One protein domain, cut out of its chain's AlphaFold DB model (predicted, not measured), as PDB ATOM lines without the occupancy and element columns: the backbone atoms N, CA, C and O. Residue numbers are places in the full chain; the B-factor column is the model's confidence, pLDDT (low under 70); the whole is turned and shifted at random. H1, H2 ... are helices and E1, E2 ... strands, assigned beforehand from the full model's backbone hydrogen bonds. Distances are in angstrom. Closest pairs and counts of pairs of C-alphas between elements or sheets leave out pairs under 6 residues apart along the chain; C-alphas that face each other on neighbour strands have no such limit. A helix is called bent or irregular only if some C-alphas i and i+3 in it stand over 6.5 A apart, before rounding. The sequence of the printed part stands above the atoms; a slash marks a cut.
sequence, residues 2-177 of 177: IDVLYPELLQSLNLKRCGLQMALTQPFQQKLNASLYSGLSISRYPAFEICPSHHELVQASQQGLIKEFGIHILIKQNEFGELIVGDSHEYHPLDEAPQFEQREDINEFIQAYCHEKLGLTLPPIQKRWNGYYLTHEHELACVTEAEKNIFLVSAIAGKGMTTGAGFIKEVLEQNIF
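AT A GLANCE: This is residues 2 to 177 of the 177 residues of an uncharacterized protein of Acinetobacter seifertii (UniProt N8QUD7). Two long antiparallel strands, E1 and E5, run side by side as the spine of a strongly twisted sheet that joins the two ends of the domain. At one end E3 and E2 widen the sheet, H6 crosses over one face, and H3, H4 and H5 form a group beside E2 and H6; at the other end a separate hairpin, E6 and E7, has H1 and H2 on one side and the later part of H7 on the other. The printed part has 176 residues, with seven named helices and seven named strands in the order H1 H2 E1 H3 H4 H5 E2 E3 E4 H6 E5 E6 E7 H7, of mixed class. It is compact, with a radius of gyration of the C-alphas of 18.3 A and spans of 55 by 37 by 35 A.

HOW THE PARTS SIT: H1, residues 2 to 5, and H2, residues 7 to 12, are close but not clearly touching; their closest C-alphas, of Asp 3 and Leu 10, are 6.5 A apart. E1, residues 16 to 27, has three antiparallel neighbours in a branched sheet: E3, residues 82 to 86, and E4, residues 90 to 93, on one side, and E5, residues 125 to 135, on the other side. Within hydrogen-bond range are N 23 and O 85 at 2.8 A, N 17 and O 92 at 2.8 A, and N 20 and O 131 at 3.0 A. H3, residues 39 to 42, and H4, residues 54 to 61, touch, with the closest C-alphas, of Leu 40 and Ser 61, 5.9 A apart. H5, residues 64 to 68, is close but not clearly touching to H6, residues 104 to 118; the closest C-alphas, of Leu 65 and Ile 106, are 7.2 A apart. E2, residues 74 to 77, and E3 form a hairpin, with N 76 and O 84 3.0 A apart. H6 is on the sheet at a height of 10.1 A. E6, residues 142 to 147, and E7, residues 150 to 154, form a hairpin, with N 144 and O 152 3.0 A apart. H7, residues 157 to 175, only grazes the branched sheet with residues 157 to 160, and has a kink of 90 degrees near residue 164. It is irregular, C-alphas 158 and 161 being 7.8 A apart. Every O i to N i+4 pair is within hydrogen-bond range in H2, H4, H5 and H6, and 11 of 15 in H7; H1 and H3 are too short for one.

IN THESE COORDINATES: H1 begins at C-alpha 2, (149.160, 175.892, 138.462). E1 is 34.7 A long, H6 20.1 A, E5 28.6 A and H7 20.9 A; H7 ends at C-alpha 175, (162.312, 183.161, 150.389).

THE WHOLE: The C-alphas farthest apart, of Gly 119 and Lys 148, are 54.8 A apart. The printed part has no cut; the links E1 to H3 and H3 to H4 are long. No printed residue is under 70 in pLDDT.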
ATOM      1  N   ILE A   2     148.260 174.782 138.859       74.38
ATOM      2  CA  ILE A   2     149.160 175.892 138.462       74.38
ATOM      3  C   ILE A   2     148.959 176.303 136.995       74.38
ATOM      4  O   ILE A   2     148.863 177.481 136.690       74.38
ATOM      5  N   ASP A   3     148.835 175.322 136.111       78.31
ATOM      6  CA  ASP A   3     148.479 175.450 134.694       78.31
ATOM      7  C   ASP A   3     147.155 176.189 134.439       78.31
ATOM      8  O   ASP A   3     146.974 176.767 133.375       78.31
ATOM      9  N   VAL A   4     146.239 176.194 135.413       84.38
ATOM     10  CA  VAL A   4     144.963 176.922 135.329       84.38
ATOM     11  C   VAL A   4     145.087 178.339 135.895       84.38
ATOM     12  O   VAL A   4     144.487 179.261 135.356       84.38
ATOM     13  N   LEU A   5     145.842 178.514 136.984       89.44
ATOM     14  CA  LEU A   5     145.948 179.795 137.693       89.44
ATOM     15  C   LEU A   5     147.000 180.735 137.089       89.44
ATOM     16  O   LEU A   5     146.771 181.936 137.021       89.44
ATOM     17  N   TYR A   6     148.129 180.188 136.637       90.69
ATOM     18  CA  TYR A   6     149.283 180.932 136.127       90.69
ATOM     19  C   TYR A   6     149.813 180.342 134.802       90.69
ATOM     20  O   TYR A   6     150.998 180.007 134.716       90.69
ATOM     21  N   PRO A   7     148.972 180.183 133.760       88.56
ATOM     22  CA  PRO A   7     149.373 179.541 132.505       88.56
ATOM     23  C   PRO A   7     150.526 180.267 131.797       88.56
ATOM     24  O   PRO A   7     151.472 179.619 131.357       88.56
ATOM     25  N   GLU A   8     150.482 181.601 131.726       90.19
ATOM     26  CA  GLU A   8     151.502 182.421 131.049       90.19
ATOM     27  C   GLU A   8     152.860 182.343 131.755       90.19
ATOM     28  O   GLU A   8     153.895 182.167 131.112       90.19
ATOM     29  N   LEU A   9     152.852 182.404 133.091       91.19
ATOM     30  CA  LEU A   9     154.057 182.211 133.896       91.19
ATOM     31  C   LEU A   9     154.603 180.795 133.704       91.19
ATOM     32  O   LEU A   9     155.792 180.622 133.485       91.19
ATOM     33  N   LEU A  10     153.751 179.770 133.742       89.06
ATOM     34  CA  LEU A  10     154.213 178.395 133.578       89.06
ATOM     35  C   LEU A  10     154.862 178.161 132.202       89.06
ATOM     36  O   LEU A  10     155.865 177.453 132.116       89.06
ATOM     37  N   GLN A  11     154.326 178.785 131.149       87.88
ATOM     38  CA  GLN A  11     154.896 178.745 129.800       87.88
ATOM     39  C   GLN A  11     156.234 179.491 129.695       87.88
ATOM     40  O   GLN A  11     157.119 179.036 128.975       87.88
ATOM     41  N   SER A  12     156.425 180.594 130.427       90.50
ATOM     42  CA  SER A  12     157.681 181.358 130.390       90.50
ATOM     43  C   SER A  12     158.846 180.669 131.111       90.50
ATOM     44  O   SER A  12     160.008 180.969 130.838       90.50
ATOM     45  N   LEU A  13     158.551 179.707 131.991       90.62
ATOM     46  CA  LEU A  13     159.539 178.978 132.791       90.62
ATOM     47  C   LEU A  13     160.273 177.860 132.026       90.62
ATOM     48  O   LEU A  13     161.039 177.123 132.641       90.62
ATOM     49  N   ASN A  14     160.046 177.706 130.712       90.12
ATOM     50  CA  ASN A  14     160.695 176.696 129.854       90.12
ATOM     51  C   ASN A  14     160.656 175.267 130.430       90.12
ATOM     52  O   ASN A  14     161.580 174.466 130.261       90.12
ATOM     53  N   LEU A  15     159.579 174.942 131.143       93.12
ATOM     54  CA  LEU A  15     159.383 173.623 131.726       93.12
ATOM     55  C   LEU A  15     158.954 172.623 130.649       93.12
ATOM     56  O   LEU A  15     158.317 172.973 129.657       93.12
ATOM     57  N   LYS A  16     159.254 171.350 130.890       93.31
ATOM     58  CA  LYS A  16     158.749 170.219 130.105       93.31
ATOM     59  C   LYS A  16     157.886 169.329 130.990       93.31
ATOM     60  O   LYS A  16     158.155 169.168 132.185       93.31
ATOM     61  N   ARG A  17     156.855 168.725 130.403       93.25
ATOM     62  CA  ARG A  17     156.085 167.648 131.030       93.25
ATOM     63  C   ARG A  17     156.802 166.334 130.763       93.25
ATOM     64  O   ARG A  17     157.059 166.007 129.612       93.25
ATOM     65  N   CYS A  18     157.101 165.590 131.816       94.38
ATOM     66  CA  CYS A  18     157.576 164.222 131.704       94.38
ATOM     67  C   CYS A  18     156.420 163.253 131.969       94.38
ATOM     68  O   CYS A  18     155.781 163.366 133.017       94.38
ATOM     69  N   GLY A  19     156.149 162.350 131.027       94.31
ATOM     70  CA  GLY A  19     155.222 161.225 131.158       94.31
ATOM     71  C   GLY A  19     155.975 159.907 131.344       94.31
ATOM     72  O   GLY A  19     157.014 159.703 130.716       94.31
ATOM     73  N   LEU A  20     155.469 159.035 132.219       95.06
ATOM     74  CA  LEU A  20     156.084 157.740 132.552       95.06
ATOM     75  C   LEU A  20     155.053 156.623 132.487       95.06
ATOM     76  O   LEU A  20     153.988 156.770 133.087       95.06
ATOM     77  N   GLN A  21     155.408 155.476 131.906       96.75
ATOM     78  CA  GLN A  21     154.610 154.254 132.014       96.75
ATOM     79  C   GLN A  21     155.054 153.395 133.200       96.75
ATOM     80  O   GLN A  21     156.223 153.029 133.329       96.75
ATOM     81  N   MET A  22     154.087 153.037 134.043       97.44
ATOM     82  CA  MET A  22     154.277 152.231 135.243       97.44
ATOM     83  C   MET A  22     153.355 151.010 135.233       97.44
ATOM     84  O   MET A  22     152.244 151.054 134.696       97.44
ATOM     85  N   ALA A  23     153.774 149.943 135.908       98.06
ATOM     86  CA  ALA A  23     152.989 148.731 136.092       98.06
ATOM     87  C   ALA A  23     153.060 148.195 137.530       98.06
ATOM     88  O   ALA A  23     154.038 148.396 138.252       98.06
ATOM     89  N   LEU A  24     152.010 147.479 137.935       98.50
ATOM     90  CA  LEU A  24     151.932 146.719 139.181       98.50
ATOM     91  C   LEU A  24     151.604 145.269 138.839       98.50
ATOM     92  O   LEU A  24     150.616 144.998 138.150       98.50
ATOM     93  N   THR A  25     152.420 144.340 139.320       98.69
ATOM     94  CA  THR A  25     152.237 142.902 139.093       98.69
ATOM     95  C   THR A  25     151.291 142.282 140.124       98.69
ATOM     96  O   THR A  25     150.933 142.900 141.124       98.69
ATOM     97  N   GLN A  26     150.912 141.023 139.923       98.56
ATOM     98  CA  GLN A  26     150.460 140.143 141.005       98.56
ATOM     99  C   GLN A  26     151.583 139.921 142.032       98.56
ATOM    100  O   GLN A  26     152.750 140.183 141.711       98.56
ATOM    101  N   PRO A  27     151.274 139.443 143.252       98.31
ATOM    102  CA  PRO A  27     152.291 139.160 144.252       98.31
ATOM    103  C   PRO A  27     153.406 138.251 143.719       98.31
ATOM    104  O   PRO A  27     153.158 137.177 143.169       98.31
ATOM    105  N   PHE A  28     154.647 138.694 143.892       97.44
ATOM    106  CA  PHE A  28     155.840 137.914 143.610       97.44
ATOM    107  C   PHE A  28     156.108 136.962 144.774       97.44
ATOM    108  O   PHE A  28     156.070 137.359 145.938       97.44
ATOM    109  N   GLN A  29     156.355 135.689 144.460       93.12
ATOM    110  CA  GLN A  29     156.430 134.627 145.467       93.12
ATOM    111  C   GLN A  29     157.581 134.833 146.456       93.12
ATOM    112  O   GLN A  29     157.479 134.451 147.621       93.12
ATOM    113  N   GLN A  30     158.686 135.418 145.996       93.69
ATOM    114  CA  GLN A  30     159.862 135.671 146.810       93.69
ATOM    115  C   GLN A  30     159.819 137.079 147.403       93.69
ATOM    116  O   GLN A  30     159.368 138.040 146.779       93.69
ATOM    117  N   LYS A  31     160.355 137.207 148.615       95.25
ATOM    118  CA  LYS A  31     160.569 138.510 149.238       95.25
ATOM    119  C   LYS A  31     161.855 139.134 148.702       95.25
ATOM    120  O   LYS A  31     162.931 138.553 148.844       95.25
ATOM    121  N   LEU A  32     161.754 140.329 148.134       94.25
ATOM    122  CA  LEU A  32     162.904 141.155 147.794       94.25
ATOM    123  C   LEU A  32     163.379 141.892 149.051       94.25
ATOM    124  O   LEU A  32     162.611 142.592 149.708       94.25
ATOM    125  N   ASN A  33     164.662 141.753 149.384       91.06
ATOM    126  CA  ASN A  33     165.262 142.448 150.530       91.06
ATOM    127  C   ASN A  33     165.701 143.885 150.197       91.06
ATOM    128  O   ASN A  33     166.105 144.627 151.088       91.06
ATOM    129  N   ALA A  34     165.643 144.272 148.922       93.88
ATOM    130  CA  ALA A  34     166.030 145.585 148.428       93.88
ATOM    131  C   ALA A  34     165.229 145.940 147.168       93.88
ATOM    132  O   ALA A  34     164.630 145.075 146.530       93.88
ATOM    133  N   SER A  35     165.236 147.222 146.803       93.81
ATOM    134  CA  SER A  35     164.783 147.650 145.476       93.81
ATOM    135  C   SER A  35     165.822 147.263 144.425       93.81
ATOM    136  O   SER A  35     167.024 147.345 144.685       93.81
ATOM    137  N   LEU A  36     165.362 146.847 143.249       94.62
ATOM    138  CA  LEU A  36     166.231 146.485 142.134       94.62
ATOM    139  C   LEU A  36     166.353 147.665 141.179       94.62
ATOM    140  O   LEU A  36     165.363 148.327 140.870       94.62
ATOM    141  N   TYR A  37     167.570 147.891 140.701       93.56
ATOM    142  CA  TYR A  37     167.903 148.921 139.728       93.56
ATOM    143  C   TYR A  37     168.616 148.244 138.568       93.56
ATOM    144  O   TYR A  37     169.586 147.514 138.764       93.56
ATOM    145  N   SER A  38     168.121 148.468 137.358       94.75
ATOM    146  CA  SER A  38     168.768 147.969 136.150       94.75
ATOM    147  C   SER A  38     170.077 148.704 135.853       94.75
ATOM    148  O   SER A  38     170.300 149.822 136.318       94.75
ATOM    149  N   GLY A  39     170.916 148.114 134.997       93.94
ATOM    150  CA  GLY A  39     172.090 148.804 134.449       93.94
ATOM    151  C   GLY A  39     171.745 150.115 133.727       93.94
ATOM    152  O   GLY A  39     172.528 151.057 133.786       93.94
ATOM    153  N   LEU A  40     170.549 150.214 133.131       95.19
ATOM    154  CA  LEU A  40     170.045 151.453 132.522       95.19
ATOM    155  C   LEU A  40     169.788 152.548 133.563       95.19
ATOM    156  O   LEU A  40     170.033 153.722 133.315       95.19
ATOM    157  N   SER A  41     169.330 152.167 134.756       93.69
ATOM    158  CA  SER A  41     169.166 153.110 135.865       93.69
ATOM    159  C   SER A  41     170.523 153.593 136.362       93.69
ATOM    160  O   SER A  41     170.692 154.778 136.629       93.69
ATOM    161  N   ILE A  42     171.506 152.694 136.449       92.94
ATOM    162  CA  ILE A  42     172.871 153.032 136.870       92.94
ATOM    163  C   ILE A  42     173.517 154.023 135.893       92.94
ATOM    164  O   ILE A  42     174.115 154.990 136.353       92.94
ATOM    165  N   SER A  43     173.349 153.852 134.575       93.44
ATOM    166  CA  SER A  43     173.930 154.767 133.575       93.44
ATOM    167  C   SER A  43     173.318 156.167 133.542       93.44
ATOM    168  O   SER A  43     173.841 157.049 132.864       93.44
ATOM    169  N   ARG A  44     172.211 156.389 134.259       89.69
ATOM    170  CA  ARG A  44     171.534 157.687 134.336       89.69
ATOM    171  C   ARG A  44     172.035 158.568 135.477       89.69
ATOM    172  O   ARG A  44     171.888 159.786 135.399       89.69
ATOM    173  N   TYR A  45     172.561 157.989 136.559       87.94
ATOM    174  CA  TYR A  45     172.911 158.760 137.753       87.94
ATOM    175  C   TYR A  45     174.403 159.116 137.773       87.94
ATOM    176  O   TYR A  45     175.226 158.206 137.891       87.94
ATOM    177  N   PRO A  46     174.762 160.418 137.805       88.75
ATOM    178  CA  PRO A  46     176.162 160.862 137.812       88.75
ATOM    179  C   PRO A  46     177.000 160.277 138.954       88.75
ATOM    180  O   PRO A  46     178.209 160.107 138.839       88.75
ATOM    181  N   ALA A  47     176.355 159.905 140.065       91.31
ATOM    182  CA  ALA A  47     177.013 159.263 141.200       91.31
ATOM    183  C   ALA A  47     177.728 157.945 140.837       91.31
ATOM    184  O   ALA A  47     178.646 157.547 141.551       91.31
ATOM    185  N   PHE A  48     177.331 157.274 139.750       94.12
ATOM    186  CA  PHE A  48     177.959 156.037 139.283       94.12
ATOM    187  C   PHE A  48     179.038 156.252 138.216       94.12
ATOM    188  O   PHE A  48     179.661 155.276 137.811       94.12
ATOM    189  N   GLU A  49     179.332 157.487 137.795       95.06
ATOM    190  CA  GLU A  49     180.398 157.767 136.813       95.06
ATOM    191  C   GLU A  49     181.783 157.306 137.287       95.06
ATOM    192  O   GLU A  49     182.654 156.992 136.478       95.06
ATOM    193  N   ILE A  50     181.972 157.203 138.605       95.06
ATOM    194  CA  ILE A  50     183.191 156.669 139.223       95.06
ATOM    195  C   ILE A  50     183.385 155.163 138.977       95.06
ATOM    196  O   ILE A  50     184.474 154.636 139.205       95.06
ATOM    197  N   CYS A  51     182.338 154.438 138.569       94.44
ATOM    198  CA  CYS A  51     182.389 152.997 138.364       94.44
ATOM    199  C   CYS A  51     183.003 152.665 136.991       94.44
ATOM    200  O   CYS A  51     182.508 153.155 135.977       94.44
ATOM    201  N   PRO A  52     184.001 151.759 136.901       92.12
ATOM    202  CA  PRO A  52     184.664 151.439 135.630       92.12
ATOM    203  C   PRO A  52     183.720 150.950 134.520       92.12
ATOM    204  O   PRO A  52     183.935 151.245 133.350       92.12
ATOM    205  N   SER A  53     182.654 150.233 134.885       91.38
ATOM    206  CA  SER A  53     181.652 149.705 133.950       91.38
ATOM    207  C   SER A  53     180.597 150.728 133.513       91.38
ATOM    208  O   SER A  53     179.765 150.420 132.662       91.38
ATOM    209  N   HIS A  54     180.608 151.949 134.060       94.56
ATOM    210  CA  HIS A  54     179.586 152.957 133.773       94.56
ATOM    211  C   HIS A  54     179.519 153.304 132.282       94.56
ATOM    212  O   HIS A  54     178.433 153.380 131.710       94.56
ATOM    213  N   HIS A  55     180.673 153.452 131.624       92.12
ATOM    214  CA  HIS A  55     180.725 153.823 130.210       92.12
ATOM    215  C   HIS A  55     180.015 152.805 129.304       92.12
ATOM    216  O   HIS A  55     179.285 153.193 128.395       92.12
ATOM    217  N   GLU A  56     180.174 151.509 129.573       93.38
ATOM    218  CA  GLU A  56     179.506 150.448 128.811       93.38
ATOM    219  C   GLU A  56     177.982 150.512 128.980       93.38
ATOM    220  O   GLU A  56     177.237 150.374 128.008       93.38
ATOM    221  N   LEU A  57     177.508 150.798 130.198       93.88
ATOM    222  CA  LEU A  57     176.081 150.963 130.482       93.88
ATOM    223  C   LEU A  57     175.492 152.216 129.815       93.88
ATOM    224  O   LEU A  57     174.330 152.196 129.404       93.88
ATOM    225  N   VAL A  58     176.277 153.290 129.673       94.56
ATOM    226  CA  VAL A  58     175.879 154.478 128.901       94.56
ATOM    227  C   VAL A  58     175.730 154.127 127.423       94.56
ATOM    228  O   VAL A  58     174.730 154.488 126.817       94.56
ATOM    229  N   GLN A  59     176.660 153.377 126.828       93.94
ATOM    230  CA  GLN A  59     176.513 152.967 125.423       93.94
ATOM    231  C   GLN A  59     175.292 152.063 125.210       93.94
ATOM    232  O   GLN A  59     174.578 152.204 124.215       93.94
ATOM    233  N   ALA A  60     175.011 151.168 126.160       91.50
ATOM    234  CA  ALA A  60     173.824 150.320 126.122       91.50
ATOM    235  C   ALA A  60     172.512 151.124 126.212       91.50
ATOM    236  O   ALA A  60     171.516 150.716 125.618       91.50
ATOM    237  N   SER A  61     172.504 152.275 126.899       93.69
ATOM    238  CA  SER A  61     171.309 153.122 127.007       93.69
ATOM    239  C   SER A  61     171.034 153.982 125.767       93.69
ATOM    240  O   SER A  61     169.951 154.544 125.640       93.69
ATOM    241  N   GLN A  62     171.964 154.052 124.810       94.88
ATOM    242  CA  GLN A  62     171.823 154.853 123.587       94.88
ATOM    243  C   GLN A  62     171.189 154.093 122.405       94.88
ATOM    244  O   GLN A  62     171.370 154.483 121.250       94.88
ATOM    245  N   GLN A  63     170.436 153.020 122.664       93.69
ATOM    246  CA  GLN A  63     169.914 152.120 121.628       93.69
ATOM    247  C   GLN A  63     168.383 152.032 121.628       93.69
ATOM    248  O   GLN A  63     167.767 151.857 122.677       93.69
ATOM    249  N   GLY A  64     167.781 152.086 120.433       95.81
ATOM    250  CA  GLY A  64     166.356 151.811 120.202       95.81
ATOM    251  C   GLY A  64     165.410 152.529 121.170       95.81
ATOM    252  O   GLY A  64     165.608 153.703 121.487       95.81
ATOM    253  N   LEU A  65     164.423 151.781 121.680       96.00
ATOM    254  CA  LEU A  65     163.418 152.270 122.631       96.00
ATOM    255  C   LEU A  65     164.029 152.828 123.923       96.00
ATOM    256  O   LEU A  65     163.449 153.725 124.525       96.00
ATOM    257  N   ILE A  66     165.202 152.338 124.348       96.44
ATOM    258  CA  ILE A  66     165.851 152.824 125.572       96.44
ATOM    259  C   ILE A  66     166.202 154.300 125.429       96.44
ATOM    260  O   ILE A  66     165.909 155.096 126.317       96.44
ATOM    261  N   LYS A  67     166.807 154.661 124.293       95.81
ATOM    262  CA  LYS A  67     167.183 156.042 124.003       95.81
ATOM    263  C   LYS A  67     165.959 156.907 123.741       95.81
ATOM    264  O   LYS A  67     165.898 158.024 124.242       95.81
ATOM    265  N   GLU A  68     165.026 156.399 122.939       95.38
ATOM    266  CA  GLU A  68     163.839 157.142 122.510       95.38
ATOM    267  C   GLU A  68     162.936 157.508 123.693       95.38
ATOM    268  O   GLU A  68     162.511 158.652 123.805       95.38
ATOM    269  N   PHE A  69     162.733 156.566 124.617       95.38
ATOM    270  CA  PHE A  69     161.818 156.712 125.750       95.38
ATOM    271  C   PHE A  69     162.534 156.760 127.093       95.38
ATOM    272  O   PHE A  69     161.933 156.431 128.111       95.38
ATOM    273  N   GLY A  70     163.832 157.078 127.113       94.62
ATOM    274  CA  GLY A  70     164.628 157.202 128.338       94.62
ATOM    275  C   GLY A  70     164.454 156.048 129.333       94.62
ATOM    276  O   GLY A  70     164.434 156.298 130.539       94.62
ATOM    277  N   ILE A  71     164.268 154.817 128.843       96.44
ATOM    278  CA  ILE A  71     163.819 153.686 129.663       96.44
ATOM    279  C   ILE A  71     164.897 153.333 130.679       96.44
ATOM    280  O   ILE A  71     166.038 153.039 130.322       96.44
ATOM    281  N   HIS A  72     164.519 153.283 131.951       94.44
ATOM    282  CA  HIS A  72     165.375 152.747 132.995       94.44
ATOM    283  C   HIS A  72     164.554 152.046 134.067       94.44
ATOM    284  O   HIS A  72     163.572 152.571 134.577       94.44
ATOM    285  N   ILE A  73     164.956 150.830 134.431       96.06
ATOM    286  CA  ILE A  73     164.078 149.958 135.210       96.06
ATOM    287  C   ILE A  73     164.415 149.994 136.701       96.06
ATOM    288  O   ILE A  73     165.531 149.661 137.113       96.06
ATOM    289  N   LEU A  74     163.433 150.387 137.506       95.56
ATOM    290  CA  LEU A  74     163.380 150.283 138.954       95.56
ATOM    291  C   LEU A  74     162.243 149.338 139.337       95.56
ATOM    292  O   LEU A  74     161.124 149.444 138.836       95.56
ATOM    293  N   ILE A  75     162.529 148.427 140.262       97.62
ATOM    294  CA  ILE A  75     161.539 147.481 140.774       97.62
ATOM    295  C   ILE A  75     161.515 147.564 142.287       97.62
ATOM    296  O   ILE A  75     162.544 147.416 142.955       97.62
ATOM    297  N   LYS A  76     160.322 147.765 142.840       97.19
ATOM    298  CA  LYS A  76     160.098 147.761 144.282       97.19
ATOM    299  C   LYS A  76     158.943 146.843 144.634       97.19
ATOM    300  O   LYS A  76     157.860 146.963 144.073       97.19
ATOM    301  N   GLN A  77     159.177 145.956 145.596       98.12
ATOM    302  CA  GLN A  77     158.117 145.151 146.184       98.12
ATOM    303  C   GLN A  77     157.406 145.957 147.275       98.12
ATOM    304  O   GLN A  77     158.065 146.546 148.138       98.12
ATOM    305  N   ASN A  78     156.078 146.013 147.220       96.88
ATOM    306  CA  ASN A  78     155.268 146.617 148.275       96.88
ATOM    307  C   ASN A  78     154.998 145.618 149.420       96.88
ATOM    308  O   ASN A  78     155.439 144.469 149.391       96.88
ATOM    309  N   GLU A  79     154.265 146.048 150.445       95.88
ATOM    310  CA  GLU A  79     153.935 145.206 151.606       95.88
ATOM    311  C   GLU A  79     153.017 144.012 151.284       95.88
ATOM    312  O   GLU A  79     153.006 143.033 152.027       95.88
ATOM    313  N   PHE A  80     152.306 144.055 150.154       96.88
ATOM    314  CA  PHE A  80     151.435 142.984 149.659       96.88
ATOM    315  C   PHE A  80     152.167 141.982 148.752       96.88
ATOM    316  O   PHE A  80     151.558 141.055 148.221       96.88
ATOM    317  N   GLY A  81     153.479 142.152 148.567       97.69
ATOM    318  CA  GLY A  81     154.309 141.290 147.730       97.69
ATOM    319  C   GLY A  81     154.250 141.614 146.237       97.69
ATOM    320  O   GLY A  81     154.970 140.984 145.464       97.69
ATOM    321  N   GLU A  82     153.443 142.587 145.814       98.44
ATOM    322  CA  GLU A  82     153.328 143.023 144.420       98.44
ATOM    323  C   GLU A  82     154.569 143.818 144.003       98.44
ATOM    324  O   GLU A  82     155.157 144.544 144.811       98.44
ATOM    325  N   LEU A  83     154.966 143.708 142.733       98.56
ATOM    326  CA  LEU A  83     156.082 144.471 142.186       98.56
ATOM    327  C   LEU A  83     155.561 145.711 141.470       98.56
ATOM    328  O   LEU A  83     154.787 145.611 140.520       98.56
ATOM    329  N   ILE A  84     156.022 146.876 141.917       98.19
ATOM    330  CA  ILE A  84     155.920 148.137 141.187       98.19
ATOM    331  C   ILE A  84     157.108 148.184 140.233       98.19
ATOM    332  O   ILE A  84     158.254 148.113 140.685       98.19
ATOM    333  N   VAL A  85     156.827 148.285 138.938       98.00
ATOM    334  CA  VAL A  85     157.813 148.250 137.855       98.00
ATOM    335  C   VAL A  85     157.641 149.491 136.989       98.00
ATOM    336  O   VAL A  85     156.528 149.843 136.604       98.00
ATOM    337  N   GLY A  86     158.749 150.135 136.669       95.50
ATOM    338  CA  GLY A  86     158.836 151.247 135.729       95.50
ATOM    339  C   GLY A  86     160.308 151.585 135.496       95.50
ATOM    340  O   GLY A  86     161.155 150.925 136.082       95.50
ATOM    341  N   ASP A  87     160.664 152.559 134.676       94.69
ATOM    342  CA  ASP A  87     159.772 153.431 133.919       94.69
ATOM    343  C   ASP A  87     160.378 153.886 132.583       94.69
ATOM    344  O   ASP A  87     161.585 153.810 132.337       94.69
ATOM    345  N   SER A  88     159.489 154.318 131.691       96.12
ATOM    346  CA  SER A  88     159.824 155.134 130.525       96.12
ATOM    347  C   SER A  88     159.740 156.619 130.875       96.12
ATOM    348  O   SER A  88     159.178 156.997 131.897       96.12
ATOM    349  N   HIS A  89     160.311 157.460 130.026       94.75
ATOM    350  CA  HIS A  89     160.339 158.904 130.144       94.75
ATOM    351  C   HIS A  89     160.118 159.530 128.771       94.75
ATOM    352  O   HIS A  89     160.985 159.479 127.899       94.75
ATOM    353  N   GLU A  90     158.971 160.178 128.618       93.00
ATOM    354  CA  GLU A  90     158.620 160.973 127.445       93.00
ATOM    355  C   GLU A  90     158.526 162.436 127.848       93.00
ATOM    356  O   GLU A  90     157.850 162.779 128.818       93.00
ATOM    357  N   TYR A  91     159.241 163.304 127.136       92.50
ATOM    358  CA  TYR A  91     159.314 164.725 127.455       92.50
ATOM    359  C   TYR A  91     158.596 165.535 126.389       92.50
ATOM    360  O   TYR A  91     159.023 165.561 125.238       92.50
ATOM    361  N   HIS A  92     157.558 166.249 126.808       91.56
ATOM    362  CA  HIS A  92     156.739 167.079 125.936       91.56
ATOM    363  C   HIS A  92     156.771 168.541 126.385       91.56
ATOM    364  O   HIS A  92     156.831 168.816 127.594       91.56
ATOM    365  N   PRO A  93     156.704 169.491 125.442       91.06
ATOM    366  CA  PRO A  93     156.325 170.868 125.728       91.06
ATOM    367  C   PRO A  93     155.033 170.962 126.557       91.06
ATOM    368  O   PRO A  93     154.186 170.066 126.543       91.06
ATOM    369  N   LEU A  94     154.875 172.039 127.330       88.88
ATOM    370  CA  LEU A  94     153.696 172.208 128.190       88.88
ATOM    371  C   LEU A  94     152.413 172.560 127.440       88.88
ATOM    372  O   LEU A  94     151.329 172.248 127.942       88.88
ATOM    373  N   ASP A  95     152.552 173.227 126.298       85.69
ATOM    374  CA  ASP A  95     151.478 173.631 125.392       85.69
ATOM    375  C   ASP A  95     150.918 172.457 124.576       85.69
ATOM    376  O   ASP A  95     149.777 172.519 124.116       85.69
ATOM    377  N   GLU A  96     151.659 171.353 124.472       86.75
ATOM    378  CA  GLU A  96     151.129 170.090 123.968       86.75
ATOM    379  C   GLU A  96     150.169 169.446 124.979       86.75
ATOM    380  O   GLU A  96     150.368 169.476 126.203       86.75
ATOM    381  N   ALA A  97     149.107 168.821 124.464       82.81
ATOM    382  CA  ALA A  97     148.189 168.047 125.288       82.81
ATOM    383  C   ALA A  97     148.937 166.877 125.959       82.81
ATOM    384  O   ALA A  97     149.764 166.235 125.310       82.81
ATOM    385  N   PRO A  98     148.666 166.561 127.241       78.44
ATOM    386  CA  PRO A  98     149.265 165.389 127.863       78.44
ATOM    387  C   PRO A  98     148.871 164.123 127.096       78.44
ATOM    388  O   PRO A  98     147.692 163.908 126.809       78.44
ATOM    389  N   GLN A  99     149.847 163.271 126.791       80.94
ATOM    390  CA  GLN A  99     149.572 161.957 126.230       80.94
ATOM    391  C   GLN A  99     149.079 161.033 127.340       80.94
ATOM    392  O   GLN A  99     149.817 160.735 128.270       80.94
ATOM    393  N   PHE A 100     147.822 160.597 127.248       85.12
ATOM    394  CA  PHE A 100     147.204 159.722 128.251       85.12
ATOM    395  C   PHE A 100     147.298 158.238 127.912       85.12
ATOM    396  O   PHE A 100     147.032 157.396 128.771       85.12
ATOM    397  N   GLU A 101     147.647 157.928 126.669       89.75
ATOM    398  CA  GLU A 101     147.720 156.567 126.164       89.75
ATOM    399  C   GLU A 101     148.932 155.830 126.736       89.75
ATOM    400  O   GLU A 101     149.953 156.422 127.081       89.75
ATOM    401  N   GLN A 102     148.788 154.516 126.861       91.19
ATOM    402  CA  GLN A 102     149.880 153.605 127.170       91.19
ATOM    403  C   GLN A 102     150.300 152.934 125.874       91.19
ATOM    404  O   GLN A 102     149.456 152.414 125.142       91.19
ATOM    405  N   ARG A 103     151.599 152.910 125.611       94.44
ATOM    406  CA  ARG A 103     152.177 152.182 124.498       94.44
ATOM    407  C   ARG A 103     152.581 150.785 124.943       94.44
ATOM    408  O   ARG A 103     153.392 150.610 125.857       94.44
ATOM    409  N   GLU A 104     152.008 149.779 124.293       95.44
ATOM    410  CA  GLU A 104     152.306 148.390 124.639       95.44
ATOM    411  C   GLU A 104     153.719 147.969 124.225       95.44
ATOM    412  O   GLU A 104     154.307 147.163 124.931       95.44
ATOM    413  N   ASP A 105     154.320 148.566 123.191       96.94
ATOM    414  CA  ASP A 105     155.708 148.278 122.803       96.94
ATOM    415  C   ASP A 105     156.713 148.614 123.923       96.94
ATOM    416  O   ASP A 105     157.605 147.819 124.218       96.94
ATOM    417  N   ILE A 106     156.523 149.737 124.623       96.75
ATOM    418  CA  ILE A 106     157.296 150.104 125.820       96.75
ATOM    419  C   ILE A 106     157.047 149.098 126.954       96.75
ATOM    420  O   ILE A 106     157.988 148.633 127.602       96.75
ATOM    421  N   ASN A 107     155.784 148.737 127.194       96.88
ATOM    422  CA  ASN A 107     155.412 147.812 128.267       96.88
ATOM    423  C   ASN A 107     155.954 146.392 128.032       96.88
ATOM    424  O   ASN A 107     156.369 145.718 128.978       96.88
ATOM    425  N   GLU A 108     155.937 145.918 126.791       97.38
ATOM    426  CA  GLU A 108     156.508 144.640 126.370       97.38
ATOM    427  C   GLU A 108     158.033 144.673 126.463       97.38
ATOM    428  O   GLU A 108     158.628 143.749 127.019       97.38
ATOM    429  N   PHE A 109     158.662 145.769 126.026       97.62
ATOM    430  CA  PHE A 109     160.105 145.956 126.142       97.62
ATOM    431  C   PHE A 109     160.578 145.897 127.598       97.62
ATOM    432  O   PHE A 109     161.535 145.188 127.904       97.62
ATOM    433  N   ILE A 110     159.901 146.594 128.517       97.38
ATOM    434  CA  ILE A 110     160.255 146.574 129.944       97.38
ATOM    435  C   ILE A 110     160.142 145.153 130.515       97.38
ATOM    436  O   ILE A 110     161.034 144.709 131.242       97.38
ATOM    437  N   GLN A 111     159.084 144.414 130.166       97.38
ATOM    438  CA  GLN A 111     158.899 143.030 130.614       97.38
ATOM    439  C   GLN A 111     159.992 142.101 130.069       97.38
ATOM    440  O   GLN A 111     160.580 141.333 130.836       97.38
ATOM    441  N   ALA A 112     160.311 142.212 128.776       97.50
ATOM    442  CA  ALA A 112     161.385 141.456 128.144       97.50
ATOM    443  C   ALA A 112     162.746 141.785 128.773       97.50
ATOM    444  O   ALA A 112     163.488 140.879 129.144       97.50
ATOM    445  N   TYR A 113     163.043 143.067 129.006       97.00
ATOM    446  CA  TYR A 113     164.278 143.490 129.661       97.00
ATOM    447  C   TYR A 113     164.403 142.901 131.074       97.00
ATOM    448  O   TYR A 113     165.475 142.416 131.446       97.00
ATOM    449  N   CYS A 114     163.326 142.910 131.871       97.00
ATOM    450  CA  CYS A 114     163.331 142.289 133.200       97.00
ATOM    451  C   CYS A 114     163.712 140.805 133.120       97.00
ATOM    452  O   CYS A 114     164.577 140.346 133.869       97.00
ATOM    453  N   HIS A 115     163.124 140.075 132.173       96.94
ATOM    454  CA  HIS A 115     163.417 138.662 131.980       96.94
ATOM    455  C   HIS A 115     164.858 138.429 131.495       96.94
ATOM    456  O   HIS A 115     165.614 137.695 132.126       96.94
ATOM    457  N   GLU A 116     165.266 139.089 130.412       96.19
ATOM    458  CA  GLU A 116     166.524 138.815 129.711       96.19
ATOM    459  C   GLU A 116     167.760 139.391 130.404       96.19
ATOM    460  O   GLU A 116     168.838 138.799 130.346       96.19
ATOM    461  N   LYS A 117     167.638 140.570 131.025       94.06
ATOM    462  CA  LYS A 117     168.782 141.307 131.587       94.06
ATOM    463  C   LYS A 117     168.848 141.249 133.103       94.06
ATOM    464  O   LYS A 117     169.943 141.328 133.648       94.06
ATOM    465  N   LEU A 118     167.705 141.125 133.781       92.81
ATOM    466  CA  LEU A 118     167.661 141.008 135.243       92.81
ATOM    467  C   LEU A 118     167.440 139.563 135.712       92.81
ATOM    468  O   LEU A 118     167.530 139.306 136.910       92.81
ATOM    469  N   GLY A 119     167.149 138.628 134.799       94.31
ATOM    470  CA  GLY A 119     166.806 137.250 135.157       94.31
ATOM    471  C   GLY A 119     165.515 137.155 135.974       94.31
ATOM    472  O   GLY A 119     165.317 136.184 136.702       94.31
ATOM    473  N   LEU A 120     164.656 138.177 135.898       94.69
ATOM    474  CA  LEU A 120     163.445 138.302 136.696       94.69
ATOM    475  C   LEU A 120     162.217 138.195 135.797       94.69
ATOM    476  O   LEU A 120     161.830 139.148 135.122       94.69
ATOM    477  N   THR A 121     161.562 137.040 135.840       96.06
ATOM    478  CA  THR A 121     160.234 136.880 135.247       96.06
ATOM    479  C   THR A 121     159.204 137.562 136.141       96.06
ATOM    480  O   THR A 121     158.943 137.112 137.258       96.06
ATOM    481  N   LEU A 122     158.627 138.657 135.650       97.38
ATOM    482  CA  LEU A 122     157.574 139.377 136.358       97.38
ATOM    483  C   LEU A 122     156.304 138.511 136.462       97.38
ATOM    484  O   LEU A 122     155.946 137.839 135.489       97.38
ATOM    485  N   PRO A 123     155.588 138.530 137.602       98.06
ATOM    486  CA  PRO A 123     154.234 137.990 137.671       98.06
ATOM    487  C   PRO A 123     153.289 138.711 136.697       98.06
ATOM    488  O   PRO A 123     153.611 139.811 136.235       98.06
ATOM    489  N   PRO A 124     152.090 138.157 136.437       98.19
ATOM    490  CA  PRO A 124     151.094 138.810 135.594       98.19
ATOM    491  C   PRO A 124     150.840 140.262 136.011       98.19
ATOM    492  O   PRO A 124     150.691 140.555 137.200       98.19
ATOM    493  N   ILE A 125     150.779 141.170 135.039       98.25
ATOM    494  CA  ILE A 125     150.466 142.578 135.295       98.25
ATOM    495  C   ILE A 125     149.002 142.699 135.736       98.25
ATOM    496  O   ILE A 125     148.103 142.234 135.041       98.25
ATOM    497  N   GLN A 126     148.756 143.336 136.883       97.94
ATOM    498  CA  GLN A 126     147.406 143.634 137.379       97.94
ATOM    499  C   GLN A 126     146.927 145.020 136.960       97.94
ATOM    500  O   GLN A 126     145.744 145.216 136.694       97.94
ATOM    501  N   LYS A 127     147.830 146.007 136.981       97.44
ATOM    502  CA  LYS A 127     147.502 147.411 136.717       97.44
ATOM    503  C   LYS A 127     148.630 148.083 135.956       97.44
ATOM    504  O   LYS A 127     149.797 147.756 136.160       97.44
ATOM    505  N   ARG A 128     148.262 149.065 135.140       97.12
ATOM    506  CA  ARG A 128     149.173 150.018 134.506       97.12
ATOM    507  C   ARG A 128     148.664 151.429 134.736       97.12
ATOM    508  O   ARG A 128     147.455 151.624 134.868       97.12
ATOM    509  N   TRP A 129     149.569 152.390 134.818       96.50
ATOM    510  CA  TRP A 129     149.214 153.801 134.911       96.50
ATOM    511  C   TRP A 129     150.308 154.679 134.322       96.50
ATOM    512  O   TRP A 129     151.466 154.268 134.223       96.50
ATOM    513  N   ASN A 130     149.919 155.901 133.965       95.12
ATOM    514  CA  ASN A 130     150.853 156.956 133.612       95.12
ATOM    515  C   ASN A 130     151.150 157.838 134.829       95.12
ATOM    516  O   ASN A 130     150.239 158.214 135.571       95.12
ATOM    517  N   GLY A 131     152.423 158.169 135.032       93.44
ATOM    518  CA  GLY A 131     152.863 159.238 135.924       93.44
ATOM    519  C   GLY A 131     153.146 160.512 135.133       93.44
ATOM    520  O   GLY A 131     153.557 160.431 133.980       93.44
ATOM    521  N   TYR A 132     152.957 161.679 135.756       92.38
ATOM    522  CA  TYR A 132     153.360 162.955 135.164       92.38
ATOM    523  C   TYR A 132     154.021 163.852 136.198       92.38
ATOM    524  O   TYR A 132     153.527 163.992 137.319       92.38
ATOM    525  N   TYR A 133     155.105 164.505 135.803       92.75
ATOM    526  CA  TYR A 133     155.721 165.570 136.584       92.75
ATOM    527  C   TYR A 133     156.339 166.625 135.669       92.75
ATOM    528  O   TYR A 133     156.543 166.398 134.476       92.75
ATOM    529  N   LEU A 134     156.632 167.796 136.230       93.31
ATOM    530  CA  LEU A 134     157.352 168.845 135.519       93.31
ATOM    531  C   LEU A 134     158.857 168.693 135.723       93.31
ATOM    532  O   LEU A 134     159.317 168.253 136.780       93.31
ATOM    533  N   THR A 135     159.625 169.071 134.712       93.88
ATOM    534  CA  THR A 135     161.085 169.103 134.755       93.88
ATOM    535  C   THR A 135     161.599 170.359 134.060       93.88
ATOM    536  O   THR A 135     160.897 170.946 133.235       93.88
ATOM    537  N   HIS A 136     162.817 170.761 134.400       92.94
ATOM    538  CA  HIS A 136     163.563 171.797 133.705       92.94
ATOM    539  C   HIS A 136     164.846 171.177 133.140       92.94
ATOM    540  O   HIS A 136     165.426 170.282 133.752       92.94
ATOM    541  N   GLU A 137     165.287 171.636 131.971       87.25
ATOM    542  CA  GLU A 137     166.433 171.037 131.271       87.25
ATOM    543  C   GLU A 137     167.766 171.275 131.993       87.25
ATOM    544  O   GLU A 137     168.671 170.444 131.935       87.25
ATOM    545  N   HIS A 138     167.876 172.401 132.698       86.88
ATOM    546  CA  HIS A 138     169.125 172.844 133.323       86.88
ATOM    547  C   HIS A 138     169.034 173.047 134.838       86.88
ATOM    548  O   HIS A 138     170.062 173.151 135.498       86.88
ATOM    549  N   GLU A 139     167.823 173.082 135.397       90.06
ATOM    550  CA  GLU A 139     167.594 173.446 136.799       90.06
ATOM    551  C   GLU A 139     167.041 172.242 137.552       90.06
ATOM    552  O   GLU A 139     166.286 171.435 137.007       90.06
ATOM    553  N   LEU A 140     167.413 172.115 138.825       87.69
ATOM    554  CA  LEU A 140     166.995 170.983 139.659       87.69
ATOM    555  C   LEU A 140     165.552 171.106 140.164       87.69
ATOM    556  O   LEU A 140     164.944 170.097 140.526       87.69
ATOM    557  N   ALA A 141     165.038 172.331 140.222       92.38
ATOM    558  CA  ALA A 141     163.674 172.675 140.577       92.38
ATOM    559  C   ALA A 141     163.368 174.092 140.079       92.38
ATOM    560  O   ALA A 141     164.275 174.863 139.780       92.38
ATOM    561  N   CYS A 142     162.089 174.446 140.035       92.31
ATOM    562  CA  CYS A 142     161.639 175.793 139.726       92.31
ATOM    563  C   CYS A 142     161.009 176.418 140.970       92.31
ATOM    564  O   CYS A 142     160.017 175.900 141.488       92.31
ATOM    565  N   VAL A 143     161.564 177.542 141.418       93.00
ATOM    566  CA  VAL A 143     161.019 178.374 142.492       93.00
ATOM    567  C   VAL A 143     160.911 179.787 141.947       93.00
ATOM    568  O   VAL A 143     161.919 180.381 141.581       93.00
ATOM    569  N   THR A 144     159.695 180.313 141.852       92.06
ATOM    570  CA  THR A 144     159.465 181.688 141.399       92.06
ATOM    571  C   THR A 144     158.360 182.332 142.212       92.06
ATOM    572  O   THR A 144     157.403 181.670 142.612       92.06
ATOM    573  N   GLU A 145     158.465 183.634 142.435       92.88
ATOM    574  CA  GLU A 145     157.369 184.430 142.974       92.88
ATOM    575  C   GLU A 145     156.425 184.787 141.813       92.88
ATOM    576  O   GLU A 145     156.833 185.433 140.850       92.88
ATOM    577  N   ALA A 146     155.190 184.286 141.851       93.00
ATOM    578  CA  ALA A 146     154.178 184.557 140.829       93.00
ATOM    579  C   ALA A 146     153.526 185.931 141.044       93.00
ATOM    580  O   ALA A 146     153.278 186.670 140.096       93.00
ATOM    581  N   GLU A 147     153.291 186.275 142.309       92.75
ATOM    582  CA  GLU A 147     152.801 187.564 142.790       92.75
ATOM    583  C   GLU A 147     153.399 187.820 144.171       92.75
ATOM    584  O   GLU A 147     153.912 186.898 144.800       92.75
ATOM    585  N   LYS A 148     153.267 189.045 144.691       92.19
ATOM    586  CA  LYS A 148     153.773 189.392 146.023       92.19
ATOM    587  C   LYS A 148     153.310 188.380 147.084       92.19
ATOM    588  O   LYS A 148     152.119 188.301 147.384       92.19
ATOM    589  N   ASN A 149     154.268 187.692 147.703       90.25
ATOM    590  CA  ASN A 149     154.086 186.636 148.705       90.25
ATOM    591  C   ASN A 149     153.387 185.353 148.199       90.25
ATOM    592  O   ASN A 149     152.936 184.546 149.014       90.25
ATOM    593  N   ILE A 150     153.284 185.143 146.884       91.88
ATOM    594  CA  ILE A 150     152.758 183.920 146.265       91.88
ATOM    595  C   ILE A 150     153.890 183.240 145.501       91.88
ATOM    596  O   ILE A 150     154.302 183.692 144.435       91.88
ATOM    597  N   PHE A 151     154.361 182.109 146.026       92.31
ATOM    598  CA  PHE A 151     155.451 181.344 145.432       92.31
ATOM    599  C   PHE A 151     154.941 180.106 144.699       92.31
ATOM    600  O   PHE A 151     154.169 179.306 145.231       92.31
ATOM    601  N   LEU A 152     155.433 179.925 143.479       91.94
ATOM    602  CA  LEU A 152     155.293 178.720 142.683       91.94
ATOM    603  C   LEU A 152     156.550 177.874 142.874       91.94
ATOM    604  O   LEU A 152     157.642 178.249 142.449       91.94
ATOM    605  N   VAL A 153     156.371 176.714 143.502       92.25
ATOM    606  CA  VAL A 153     157.419 175.715 143.730       92.25
ATOM    607  C   VAL A 153     157.054 174.464 142.940       92.25
ATOM    608  O   VAL A 153     156.049 173.810 143.222       92.25
ATOM    609  N   SER A 154     157.833 174.140 141.912       91.00
ATOM    610  CA  SER A 154     157.541 173.030 141.005       91.00
ATOM    611  C   SER A 154     158.808 172.427 140.394       91.00
ATOM    612  O   SER A 154     159.928 172.733 140.790       91.00
ATOM    613  N   ALA A 155     158.622 171.535 139.424       91.88
ATOM    614  CA  ALA A 155     159.667 170.965 138.578       91.88
ATOM    615  C   ALA A 155     160.826 170.239 139.292       91.88
ATOM    616  O   ALA A 155     161.914 170.126 138.739       91.88
ATOM    617  N   ILE A 156     160.580 169.660 140.474       92.69
ATOM    618  CA  ILE A 156     161.546 168.818 141.214       92.69
ATOM    619  C   ILE A 156     161.807 167.438 140.554       92.69
ATOM    620  O   ILE A 156     162.445 166.554 141.136       92.69
ATOM    621  N   ALA A 157     161.309 167.234 139.330       89.06
ATOM    622  CA  ALA A 157     161.427 166.007 138.546       89.06
ATOM    623  C   ALA A 157     161.022 164.738 139.337       89.06
ATOM    624  O   ALA A 157     160.244 164.792 140.293       89.06
ATOM    625  N   GLY A 158     161.582 163.578 138.975       85.69
ATOM    626  CA  GLY A 158     161.343 162.292 139.645       85.69
ATOM    627  C   GLY A 158     161.875 162.176 141.085       85.69
ATOM    628  O   GLY A 158     161.920 161.076 141.627       85.69
ATOM    629  N   LYS A 159     162.306 163.275 141.723       87.81
ATOM    630  CA  LYS A 159     162.915 163.275 143.069       87.81
ATOM    631  C   LYS A 159     161.955 163.744 144.167       87.81
ATOM    632  O   LYS A 159     162.254 163.584 145.348       87.81
ATOM    633  N   GLY A 160     160.784 164.268 143.795       89.62
ATOM    634  CA  GLY A 160     159.867 164.954 144.710       89.62
ATOM    635  C   GLY A 160     159.461 164.156 145.951       89.62
ATOM    636  O   GLY A 160     159.462 164.705 147.049       89.62
ATOM    637  N   MET A 161     159.182 162.855 145.818       90.75
ATOM    638  CA  MET A 161     158.797 162.024 146.970       90.75
ATOM    639  C   MET A 161     159.930 161.843 147.987       90.75
ATOM    640  O   MET A 161     159.670 161.738 149.181       90.75
ATOM    641  N   THR A 162     161.181 161.793 147.529       90.62
ATOM    642  CA  THR A 162     162.342 161.550 148.394       90.62
ATOM    643  C   THR A 162     162.881 162.844 148.985       90.62
ATOM    644  O   THR A 162     163.195 162.893 150.170       90.62
ATOM    645  N   THR A 163     162.997 163.895 148.173       92.38
ATOM    646  CA  THR A 163     163.681 165.135 148.566       92.38
ATOM    647  C   THR A 163     162.729 166.271 148.918       92.38
ATOM    648  O   THR A 163     163.184 167.280 149.446       92.38
ATOM    649  N   GLY A 164     161.421 166.126 148.677       94.06
ATOM    650  CA  GLY A 164     160.445 167.212 148.805       94.06
ATOM    651  C   GLY A 164     160.407 167.865 150.185       94.06
ATOM    652  O   GLY A 164     160.379 169.087 150.268       94.06
ATOM    653  N   ALA A 165     160.477 167.078 151.264       94.31
ATOM    654  CA  ALA A 165     160.447 167.611 152.629       94.31
ATOM    655  C   ALA A 165     161.681 168.467 152.965       94.31
ATOM    656  O   ALA A 165     161.554 169.537 153.554       94.31
ATOM    657  N   GLY A 166     162.876 168.011 152.573       95.00
ATOM    658  CA  GLY A 166     164.104 168.786 152.760       95.00
ATOM    659  C   GLY A 166     164.138 170.014 151.853       95.00
ATOM    660  O   GLY A 166     164.485 171.101 152.297       95.00
ATOM    661  N   PHE A 167     163.704 169.849 150.604       94.69
ATOM    662  CA  PHE A 167     163.668 170.924 149.624       94.69
ATOM    663  C   PHE A 167     162.727 172.058 150.035       94.69
ATOM    664  O   PHE A 167     163.132 173.214 150.016       94.69
ATOM    665  N   ILE A 168     161.492 171.751 150.455       95.12
ATOM    666  CA  ILE A 168     160.549 172.808 150.835       95.12
ATOM    667  C   ILE A 168     161.026 173.572 152.070       95.12
ATOM    668  O   ILE A 168     160.838 174.779 152.136       95.12
ATOM    669  N   LYS A 169     161.692 172.898 153.016       95.62
ATOM    670  CA  LYS A 169     162.298 173.564 154.171       95.62
ATOM    671  C   LYS A 169     163.297 174.639 153.722       95.62
ATOM    672  O   LYS A 169     163.165 175.780 154.148       95.62
ATOM    673  N   GLU A 170     164.228 174.283 152.839       94.75
ATOM    674  CA  GLU A 170     165.231 175.213 152.297       94.75
ATOM    675  C   GLU A 170     164.573 176.393 151.565       94.75
ATOM    676  O   GLU A 170     164.934 177.547 151.773       94.75
ATOM    677  N   VAL A 171     163.549 176.124 150.746       93.75
ATOM    678  CA  VAL A 171     162.819 177.174 150.016       93.75
ATOM    679  C   VAL A 171     162.178 178.181 150.971       93.75
ATOM    680  O   VAL A 171     162.257 179.384 150.726       93.75
ATOM    681  N   LEU A 172     161.558 177.708 152.056       94.25
ATOM    682  CA  LEU A 172     160.942 178.578 153.058       94.25
ATOM    683  C   LEU A 172     161.986 179.449 153.773       94.25
ATOM    684  O   LEU A 172     161.751 180.642 153.946       94.25
ATOM    685  N   GLU A 173     163.129 178.868 154.147       95.44
ATOM    686  CA  GLU A 173     164.239 179.569 154.815       95.44
ATOM    687  C   GLU A 173     164.898 180.639 153.930       95.44
ATOM    688  O   GLU A 173     165.429 181.610 154.455       95.44
ATOM    689  N   GLN A 174     164.867 180.483 152.604       91.50
ATOM    690  CA  GLN A 174     165.491 181.432 151.676       91.50
ATOM    691  C   GLN A 174     164.559 182.545 151.181       91.50
ATOM    692  O   GLN A 174     165.040 183.607 150.788       91.50
ATOM    693  N   ASN A 175     163.247 182.292 151.116       86.50
ATOM    694  CA  ASN A 175     162.312 183.161 150.389       86.50
ATOM    695  C   ASN A 175     161.199 183.760 151.257       86.50
ATOM    696  O   ASN A 175     160.548 184.707 150.823       86.50
ATOM    697  N   ILE A 176     160.931 183.195 152.440       82.25
ATOM    698  CA  ILE A 176     159.782 183.593 153.270       82.25
ATOM    699  C   ILE A 176     160.214 184.058 154.659       82.25
ATOM    700  O   ILE A 176     159.688 185.061 155.147       82.25
ATOM    701  N   PHE A 177     161.104 183.306 155.303       83.88
ATOM    702  CA  PHE A 177     161.644 183.630 156.625       83.88
ATOM    703  C   PHE A 177     162.865 184.544 156.523       83.88
ATOM    704  O   PHE A 177     163.029 185.371 157.449       83.88
TER     705      PHE A 177